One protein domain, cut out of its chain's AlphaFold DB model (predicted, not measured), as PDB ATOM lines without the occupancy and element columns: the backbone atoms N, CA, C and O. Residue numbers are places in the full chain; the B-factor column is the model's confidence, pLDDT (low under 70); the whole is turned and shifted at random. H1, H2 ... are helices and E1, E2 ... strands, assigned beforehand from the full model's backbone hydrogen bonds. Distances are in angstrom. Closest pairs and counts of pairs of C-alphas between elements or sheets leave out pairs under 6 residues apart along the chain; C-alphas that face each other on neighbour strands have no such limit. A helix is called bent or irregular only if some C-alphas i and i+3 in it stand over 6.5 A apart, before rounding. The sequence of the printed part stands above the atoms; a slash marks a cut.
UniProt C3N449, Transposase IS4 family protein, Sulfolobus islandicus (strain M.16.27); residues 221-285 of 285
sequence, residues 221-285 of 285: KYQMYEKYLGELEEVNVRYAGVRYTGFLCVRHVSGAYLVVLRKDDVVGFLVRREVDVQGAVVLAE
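AT A GLANCE: This is residues 221 to 285 of the 285 residues of the protein "Transposase IS4 family protein" of Sulfolobus islandicus (strain M.16.27) (UniProt C3N449). A strongly twisted sheet of four strands, E1 to E4, curls round the short helix H2, while a second short helix, H1, packs on the opposite face across E3 and E4. The turn between E1 and E2 and the turn between E2 and E3 make the two ends of the longest axis, and E2, the longest strand, bends sharply between them. The printed part has 65 residues, with two named helices and four named strands in the order H1 E1 E2 E3 E4 H2; the sheet's order is E1 - E2 - E3 - E4, all antiparallel, and the class is mixed, helices and strands. It is compact, with a radius of gyration of the C-alphas of 10.9 A and spans of 33 by 22 by 18 A.

HOW THE PARTS SIT: H1, residues 222 to 228, is on the sheet made by E1, residues 233 to 239, E2, residues 242 to 251, E3, residues 257 to 262, and E4, residues 266 to 271. Its height over the sheet is 8.7 A. It is only just over E3 and E4, with 3 of its 7 C-alphas falling on each, and runs across the strands, at 79 degrees to E3 on the local plane. Its closest C-alphas to E4 are those of Tyr 225 and Gly 268, 6.6 A apart. The strands form a meander, each the antiparallel neighbour of the one before, and E1 and E4 are the edge strands. The hairpin of E1 and E2 has N 233 and O 247 within hydrogen-bond range at 2.8 A; E2 bends by 69 degrees at residue 245. The hairpin of E2 and E3 has N 248 and O 260 at 2.9 A, and that of E3 and E4 has N 259 and O 269 at 2.8 A. H2, residues 277 to 283, is on the sheet, on the opposite face from H1, and the sheet curls round it. Its closest C-alphas to E2 are those of Val 277 and Phe 247, 6.4 A apart; to E1, those of Val 281 and Tyr 239, 7.1 A apart. In H2 every O i to N i+4 pair is within hydrogen-bond range; in H1 1 of 3 is, beside 2 of 4 O i to N i+3 pairs.

IN THESE COORDINATES: H1 begins at C-alpha 222, (146.325, 114.880, 131.726), and measures 10.3 A; it is irregular, with C-alphas 224 and 227 7.6 A apart. E1 measures 17.6 A, E2 25.6 A, E3 16.5 A and E4 16.4 A. E2 begins at C-alpha 242, (127.076, 115.266, 123.469). H2 measures 9.9 A and ends at C-alpha 283, (137.536, 118.874, 116.525).

THE WHOLE: The two C-alphas farthest apart are those of Gly 241 and Val 253, 33.1 A. The printed part has no cut, its links are tight, and no printed residue is under 70 in pLDDT.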
ATOM      1  N   LYS A 221     147.972 115.021 127.169       90.25
ATOM      2  CA  LYS A 221     148.170 114.271 128.417       90.25
ATOM      3  C   LYS A 221     147.503 115.017 129.566       90.25
ATOM      4  O   LYS A 221     147.559 116.240 129.599       90.25
ATOM      5  N   TYR A 222     146.965 114.288 130.545       89.19
ATOM      6  CA  TYR A 222     146.325 114.880 131.726       89.19
ATOM      7  C   TYR A 222     147.209 115.933 132.417       89.19
ATOM      8  O   TYR A 222     146.753 117.041 132.674       89.19
ATOM      9  N   GLN A 223     148.509 115.654 132.577       91.81
ATOM     10  CA  GLN A 223     149.458 116.596 133.193       91.81
ATOM     11  C   GLN A 223     149.597 117.931 132.441       91.81
ATOM     12  O   GLN A 223     150.077 118.913 132.996       91.81
ATOM     13  N   MET A 224     149.223 117.984 131.157       93.38
ATOM     14  CA  MET A 224     149.272 119.223 130.379       93.38
ATOM     15  C   MET A 224     148.122 120.166 130.731       93.38
ATOM     16  O   MET A 224     148.297 121.377 130.608       93.38
ATOM     17  N   TYR A 225     146.972 119.631 131.162       93.69
ATOM     18  CA  TYR A 225     145.765 120.422 131.398       93.69
ATOM     19  C   TYR A 225     145.206 120.368 132.823       93.69
ATOM     20  O   TYR A 225     144.320 121.157 133.136       93.69
ATOM     21  N   GLU A 226     145.723 119.508 133.703       94.94
ATOM     22  CA  GLU A 226     145.209 119.341 135.073       94.94
ATOM     23  C   GLU A 226     145.150 120.654 135.871       94.94
ATOM     24  O   GLU A 226     144.196 120.904 136.601       94.94
ATOM     25  N   LYS A 227     146.134 121.537 135.673       95.00
ATOM     26  CA  LYS A 227     146.206 122.836 136.355       95.00
ATOM     27  C   LYS A 227     145.124 123.825 135.914       95.00
ATOM     28  O   LYS A 227     144.837 124.757 136.647       95.00
ATOM     29  N   TYR A 228     144.525 123.606 134.746       95.56
ATOM     30  CA  TYR A 228     143.523 124.490 134.158       95.56
ATOM     31  C   TYR A 228     142.080 124.045 134.441       95.56
ATOM     32  O   TYR A 228     141.132 124.691 134.003       95.56
ATOM     33  N   LEU A 229     141.873 122.943 135.172       92.56
ATOM     34  CA  LEU A 229     140.532 122.401 135.429       92.56
ATOM     35  C   LEU A 229     139.622 123.354 136.226       92.56
ATOM     36  O   LEU A 229     138.400 123.247 136.140       92.56
ATOM     37  N   GLY A 230     140.201 124.280 136.992       93.62
ATOM     38  CA  GLY A 230     139.462 125.331 137.697       93.62
ATOM     39  C   GLY A 230     139.197 126.589 136.864       93.62
ATOM     40  O   GLY A 230     138.500 127.477 137.336       93.62
ATOM     41  N   GLU A 231     139.747 126.673 135.650       96.31
ATOM     42  CA  GLU A 231     139.731 127.873 134.798       96.31
ATOM     43  C   GLU A 231     138.802 127.730 133.581       96.31
ATOM     44  O   GLU A 231     138.739 128.629 132.748       96.31
ATOM     45  N   LEU A 232     138.087 126.606 133.444       96.31
ATOM     46  CA  LEU A 232     137.149 126.418 132.336       96.31
ATOM     47  C   LEU A 232     135.993 127.417 132.421       96.31
ATOM     48  O   LEU A 232     135.246 127.433 133.401       96.31
ATOM     49  N   GLU A 233     135.789 128.160 131.339       96.19
ATOM     50  CA  GLU A 233     134.613 128.996 131.150       96.19
ATOM     51  C   GLU A 233     133.369 128.116 131.026       96.19
ATOM     52  O   GLU A 233     133.376 127.098 130.325       96.19
ATOM     53  N   GLU A 234     132.284 128.499 131.699       97.12
ATOM     54  CA  GLU A 234     131.013 127.797 131.562       97.12
ATOM     55  C   GLU A 234     130.422 128.026 130.173       97.12
ATOM     56  O   GLU A 234     130.186 129.150 129.736       97.12
ATOM     57  N   VAL A 235     130.132 126.923 129.490       96.50
ATOM     58  CA  VAL A 235     129.479 126.928 128.180       96.50
ATOM     59  C   VAL A 235     128.293 125.973 128.193       96.50
ATOM     60  O   VAL A 235     128.136 125.159 129.099       96.50
ATOM     61  N   ASN A 236     127.423 126.056 127.192       95.31
ATOM     62  CA  ASN A 236     126.326 125.105 127.030       95.31
ATOM     63  C   ASN A 236     126.111 124.814 125.546       95.31
ATOM     64  O   ASN A 236     125.193 125.340 124.918       95.31
ATOM     65  N   VAL A 237     126.992 123.988 124.985       93.00
ATOM     66  CA  VAL A 237     126.969 123.615 123.566       93.00
ATOM     67  C   VAL A 237     126.567 122.152 123.443       93.00
ATOM     68  O   VAL A 237     127.028 121.304 124.205       93.00
ATOM     69  N   ARG A 238     125.686 121.844 122.489       88.62
ATOM     70  CA  ARG A 238     125.332 120.467 122.134       88.62
ATOM     71  C   ARG A 238     125.758 120.178 120.707       88.62
ATOM     72  O   ARG A 238     125.386 120.920 119.803       88.62
ATOM     73  N   TYR A 239     126.476 119.080 120.514       80.25
ATOM     74  CA  TYR A 239     126.912 118.618 119.201       80.25
ATOM     75  C   TYR A 239     126.958 117.094 119.183       80.25
ATOM     76  O   TYR A 239     127.333 116.484 120.177       80.25
ATOM     77  N   ALA A 240     126.497 116.478 118.090       78.19
ATOM     78  CA  ALA A 240     126.456 115.019 117.919       78.19
ATOM     79  C   ALA A 240     125.820 114.224 119.092       78.19
ATOM     80  O   ALA A 240     126.134 113.059 119.310       78.19
ATOM     81  N   GLY A 241     124.897 114.834 119.849       79.88
ATOM     82  CA  GLY A 241     124.264 114.215 121.025       79.88
ATOM     83  C   GLY A 241     125.048 114.358 122.337       79.88
ATOM     84  O   GLY A 241     124.541 113.962 123.383       79.88
ATOM     85  N   VAL A 242     126.226 114.980 122.308       82.75
ATOM     86  CA  VAL A 242     127.076 115.266 123.469       82.75
ATOM     87  C   VAL A 242     126.834 116.696 123.955       82.75
ATOM     88  O   VAL A 242     126.670 117.618 123.151       82.75
ATOM     89  N   ARG A 243     126.797 116.899 125.279       92.25
ATOM     90  CA  ARG A 243     126.692 118.226 125.906       92.25
ATOM     91  C   ARG A 243     128.039 118.645 126.487       92.25
ATOM     92  O   ARG A 243     128.590 117.948 127.332       92.25
ATOM     93  N   TYR A 244     128.499 119.826 126.099       92.19
ATOM     94  CA  TYR A 244     129.703 120.464 126.618       92.19
ATOM     95  C   TYR A 244     129.327 121.583 127.581       92.19
ATOM     96  O   TYR A 244     128.460 122.408 127.276       92.19
ATOM     97  N   THR A 245     129.973 121.581 128.744       97.06
ATOM     98  CA  THR A 245     129.681 122.455 129.889       97.06
ATOM     99  C   THR A 245     130.863 123.316 130.327       97.06
ATOM    100  O   THR A 245     130.731 124.133 131.237       97.06
ATOM    101  N   GLY A 246     132.037 123.113 129.734       96.94
ATOM    102  CA  GLY A 246     133.240 123.875 130.049       96.94
ATOM    103  C   GLY A 246     134.152 123.978 128.838       96.94
ATOM    104  O   GLY A 246     134.258 123.009 128.082       96.94
ATOM    105  N   PHE A 247     134.791 125.127 128.665       97.88
ATOM    106  CA  PHE A 247     135.713 125.396 127.568       97.88
ATOM    107  C   PHE A 247     136.901 126.231 128.045       97.88
ATOM    108  O   PHE A 247     136.757 127.130 128.865       97.88
ATOM    109  N   LEU A 248     138.079 125.920 127.518       98.06
ATOM    110  CA  LEU A 248     139.276 126.732 127.652       98.06
ATOM    111  C   LEU A 248     140.144 126.539 126.409       98.06
ATOM    112  O   LEU A 248     140.326 125.411 125.951       98.06
ATOM    113  N   CYS A 249     140.735 127.620 125.907       98.00
ATOM    114  CA  CYS A 249     141.766 127.577 124.879       98.00
ATOM    115  C   CYS A 249     142.925 128.485 125.297       98.00
ATOM    116  O   CYS A 249     142.769 129.697 125.396       98.00
ATOM    117  N   VAL A 250     144.093 127.901 125.569       97.56
ATOM    118  CA  VAL A 250     145.268 128.626 126.075       97.56
ATOM    119  C   VAL A 250     146.522 128.260 125.305       97.56
ATOM    120  O   VAL A 250     146.686 127.138 124.832       97.56
ATOM    121  N   ARG A 251     147.462 129.198 125.201       97.06
ATOM    122  CA  ARG A 251     148.741 128.932 124.542       97.06
ATOM    123  C   ARG A 251     149.610 128.014 125.403       97.06
ATOM    124  O   ARG A 251     149.936 128.330 126.544       97.06
ATOM    125  N   HIS A 252     150.018 126.881 124.842       95.19
ATOM    126  CA  HIS A 252     150.908 125.920 125.482       95.19
ATOM    127  C   HIS A 252     152.385 126.281 125.243       95.19
ATOM    128  O   HIS A 252     152.737 126.919 124.250       95.19
ATOM    129  N   VAL A 253     153.286 125.813 126.118       91.88
ATOM    130  CA  VAL A 253     154.741 126.076 126.032       91.88
ATOM    131  C   VAL A 253     155.384 125.540 124.745       91.88
ATOM    132  O   VAL A 253     156.432 126.020 124.316       91.88
ATOM    133  N   SER A 254     154.752 124.565 124.090       91.62
ATOM    134  CA  SER A 254     155.186 124.070 122.778       91.62
ATOM    135  C   SER A 254     154.930 125.060 121.636       91.62
ATOM    136  O   SER A 254     155.431 124.836 120.540       91.62
ATOM    137  N   GLY A 255     154.156 126.125 121.870       94.25
ATOM    138  CA  GLY A 255     153.720 127.097 120.865       94.25
ATOM    139  C   GLY A 255     152.333 126.815 120.278       94.25
ATOM    140  O   GLY A 255     151.733 127.734 119.727       94.25
ATOM    141  N   ALA A 256     151.822 125.590 120.435       97.44
ATOM    142  CA  ALA A 256     150.459 125.197 120.076       97.44
ATOM    143  C   ALA A 256     149.422 125.775 121.053       97.44
ATOM    144  O   ALA A 256     149.776 126.278 122.122       97.44
ATOM    145  N   TYR A 257     148.143 125.644 120.722       98.31
ATOM    146  CA  TYR A 257     147.038 125.938 121.630       98.31
ATOM    147  C   TYR A 257     146.557 124.647 122.288       98.31
ATOM    148  O   TYR A 257     146.298 123.654 121.612       98.31
ATOM    149  N   LEU A 258     146.477 124.656 123.613       98.12
ATOM    150  CA  LEU A 258     145.850 123.621 124.417       98.12
ATOM    151  C   LEU A 258     144.379 123.977 124.587       98.12
ATOM    152  O   LEU A 258     144.047 125.015 125.159       98.12
ATOM    153  N   VAL A 259     143.523 123.087 124.113       97.75
ATOM    154  CA  VAL A 259     142.077 123.167 124.249       97.75
ATOM    155  C   VAL A 259     141.646 122.172 125.311       97.75
ATOM    156  O   VAL A 259     142.091 121.023 125.306       97.75
ATOM    157  N   VAL A 260     140.784 122.611 126.220       97.69
ATOM    158  CA  VAL A 260     140.185 121.777 127.260       97.69
ATOM    159  C   VAL A 260     138.675 121.931 127.174       97.69
ATOM    160  O   VAL A 260     138.150 123.042 127.166       97.69
ATOM    161  N   LEU A 261     137.974 120.807 127.097       94.75
ATOM    162  CA  LEU A 261     136.523 120.744 127.062       94.75
ATOM    163  C   LEU A 261     136.027 119.871 128.206       94.75
ATOM    164  O   LEU A 261     136.535 118.772 128.426       94.75
ATOM    165  N   ARG A 262     134.986 120.329 128.896       95.25
ATOM    166  CA  ARG A 262     134.253 119.522 129.874       95.25
ATOM    167  C   ARG A 262     132.962 119.020 129.235       95.25
ATOM    168  O   ARG A 262     132.119 119.827 128.847       95.25
ATOM    169  N   LYS A 263     132.813 117.700 129.138       87.81
ATOM    170  CA  LYS A 263     131.558 116.992 128.841       87.81
ATOM    171  C   LYS A 263     131.195 116.100 130.038       87.81
ATOM    172  O   LYS A 263     131.311 116.572 131.166       87.81
ATOM    173  N   ASP A 264     130.789 114.846 129.819       80.81
ATOM    174  CA  ASP A 264     130.645 113.844 130.894       80.81
ATOM    175  C   ASP A 264     131.968 113.611 131.653       80.81
ATOM    176  O   ASP A 264     131.966 113.287 132.836       80.81
ATOM    177  N   ASP A 265     133.093 113.823 130.964       87.00
ATOM    178  CA  ASP A 265     134.454 113.878 131.497       87.00
ATOM    179  C   ASP A 265     135.202 115.055 130.839       87.00
ATOM    180  O   ASP A 265     134.678 115.718 129.934       87.00
ATOM    181  N   VAL A 266     136.428 115.332 131.271       88.88
ATOM    182  CA  VAL A 266     137.284 116.356 130.675       88.88
ATOM    183  C   VAL A 266     138.148 115.755 129.572       88.88
ATOM    184  O   VAL A 266     138.867 114.777 129.769       88.88
ATOM    185  N   VAL A 267     138.120 116.386 128.403       90.38
ATOM    186  CA  VAL A 267     139.007 116.066 127.284       90.38
ATOM    187  C   VAL A 267     139.907 117.255 126.993       90.38
ATOM    188  O   VAL A 267     139.464 118.400 126.979       90.38
ATOM    189  N   GLY A 268     141.186 116.977 126.767       93.69
ATOM    190  CA  GLY A 268     142.166 117.979 126.374       93.69
ATOM    191  C   GLY A 268     142.848 117.566 125.081       93.69
ATOM    192  O   GLY A 268     143.131 116.381 124.889       93.69
ATOM    193  N   PHE A 269     143.138 118.523 124.209       96.31
ATOM    194  CA  PHE A 269     143.875 118.294 122.969       96.31
ATOM    195  C   PHE A 269     144.637 119.547 122.533       96.31
ATOM    196  O   PHE A 269     144.352 120.660 122.962       96.31
ATOM    197  N   LEU A 270     145.664 119.347 121.716       97.62
ATOM    198  CA  LEU A 270     146.535 120.385 121.188       97.62
ATOM    199  C   LEU A 270     146.207 120.630 119.722       97.62
ATOM    200  O   LEU A 270     146.113 119.680 118.943       97.62
ATOM    201  N   VAL A 271     146.107 121.902 119.357       97.06
ATOM    202  CA  VAL A 271     145.842 122.363 117.995       97.06
ATOM    203  C   VAL A 271     146.822 123.451 117.588       97.06
ATOM    204  O   VAL A 271     147.435 124.123 118.420       97.06
ATOM    205  N   ARG A 272     146.987 123.639 116.280       96.94
ATOM    206  CA  ARG A 272     147.919 124.635 115.746       96.94
ATOM    207  C   ARG A 272     147.496 126.074 116.046       96.94
ATOM    208  O   ARG A 272     148.356 126.910 116.318       96.94
ATOM    209  N   ARG A 273     146.204 126.377 115.924       94.94
ATOM    210  CA  ARG A 273     145.655 127.737 115.999       94.94
ATOM    211  C   ARG A 273     144.653 127.841 117.129       94.94
ATOM    212  O   ARG A 273     144.068 126.842 117.525       94.94
ATOM    213  N   GLU A 274     144.435 129.061 117.587       96.94
ATOM    214  CA  GLU A 274     143.337 129.358 118.490       96.94
ATOM    215  C   GLU A 274     142.004 128.955 117.857       96.94
ATOM    216  O   GLU A 274     141.794 129.149 116.655       96.94
ATOM    217  N   VAL A 275     141.123 128.378 118.664       94.56
ATOM    218  CA  VAL A 275     139.789 127.947 118.249       94.56
ATOM    219  C   VAL A 275     138.765 128.480 119.235       94.56
ATOM    220  O   VAL A 275     139.052 128.606 120.422       94.56
ATOM    221  N   ASP A 276     137.570 128.778 118.738       95.25
ATOM    222  CA  ASP A 276     136.420 129.057 119.588       95.25
ATOM    223  C   ASP A 276     135.775 127.751 120.089       95.25
ATOM    224  O   ASP A 276     136.179 126.640 119.725       95.25
ATOM    225  N   VAL A 277     134.743 127.878 120.925       93.75
ATOM    226  CA  VAL A 277     134.031 126.724 121.490       93.75
ATOM    227  C   VAL A 277     133.417 125.819 120.413       93.75
ATOM    228  O   VAL A 277     133.396 124.602 120.582       93.75
ATOM    229  N   GLN A 278     132.939 126.373 119.293       90.38
ATOM    230  CA  GLN A 278     132.304 125.585 118.233       90.38
ATOM    231  C   GLN A 278     133.346 124.779 117.458       90.38
ATOM    232  O   GLN A 278     133.181 123.576 117.265       90.38
ATOM    233  N   GLY A 279     134.451 125.419 117.072       86.88
ATOM    234  CA  GLY A 279     135.589 124.762 116.441       86.88
ATOM    235  C   GLY A 279     136.190 123.685 117.338       86.88
ATOM    236  O   GLY A 279     136.440 122.577 116.875       86.88
ATOM    237  N   ALA A 280     136.348 123.967 118.632       88.88
ATOM    238  CA  ALA A 280     136.825 122.993 119.607       88.88
ATOM    239  C   ALA A 280     135.917 121.758 119.692       88.88
ATOM    240  O   ALA A 280     136.409 120.633 119.663       88.88
ATOM    241  N   VAL A 281     134.598 121.956 119.764       83.19
ATOM    242  CA  VAL A 281     133.627 120.858 119.824       83.19
ATOM    243  C   VAL A 281     133.635 120.020 118.544       83.19
ATOM    244  O   VAL A 281     133.598 118.798 118.632       83.19
ATOM    245  N   VAL A 282     133.750 120.645 117.368       81.62
ATOM    246  CA  VAL A 282     133.854 119.924 116.086       81.62
ATOM    247  C   VAL A 282     135.148 119.114 115.988       81.62
ATOM    248  O   VAL A 282     135.137 118.047 115.395       81.62
ATOM    249  N   LEU A 283     136.261 119.602 116.540       82.00
ATOM    250  CA  LEU A 283     137.536 118.874 116.525       82.00
ATOM    251  C   LEU A 283     137.593 117.729 117.544       82.00
ATOM    252  O   LEU A 283     138.435 116.843 117.411       82.00
ATOM    253  N   ALA A 284     136.744 117.766 118.572       77.12
ATOM    254  CA  ALA A 284     136.692 116.751 119.618       77.12
ATOM    255  C   ALA A 284     135.869 115.507 119.238       77.12
ATOM    256  O   ALA A 284     135.931 114.515 119.969       77.12
ATOM    257  N   GLU A 285     135.099 115.564 118.148       75.94
ATOM    258  CA  GLU A 285     134.165 114.523 117.687       75.94
ATOM    259  C   GLU A 285     134.507 114.051 116.268       75.94
ATOM    260  O   GLU A 285     134.446 112.822 116.035       75.94
TER     261      GLU A 285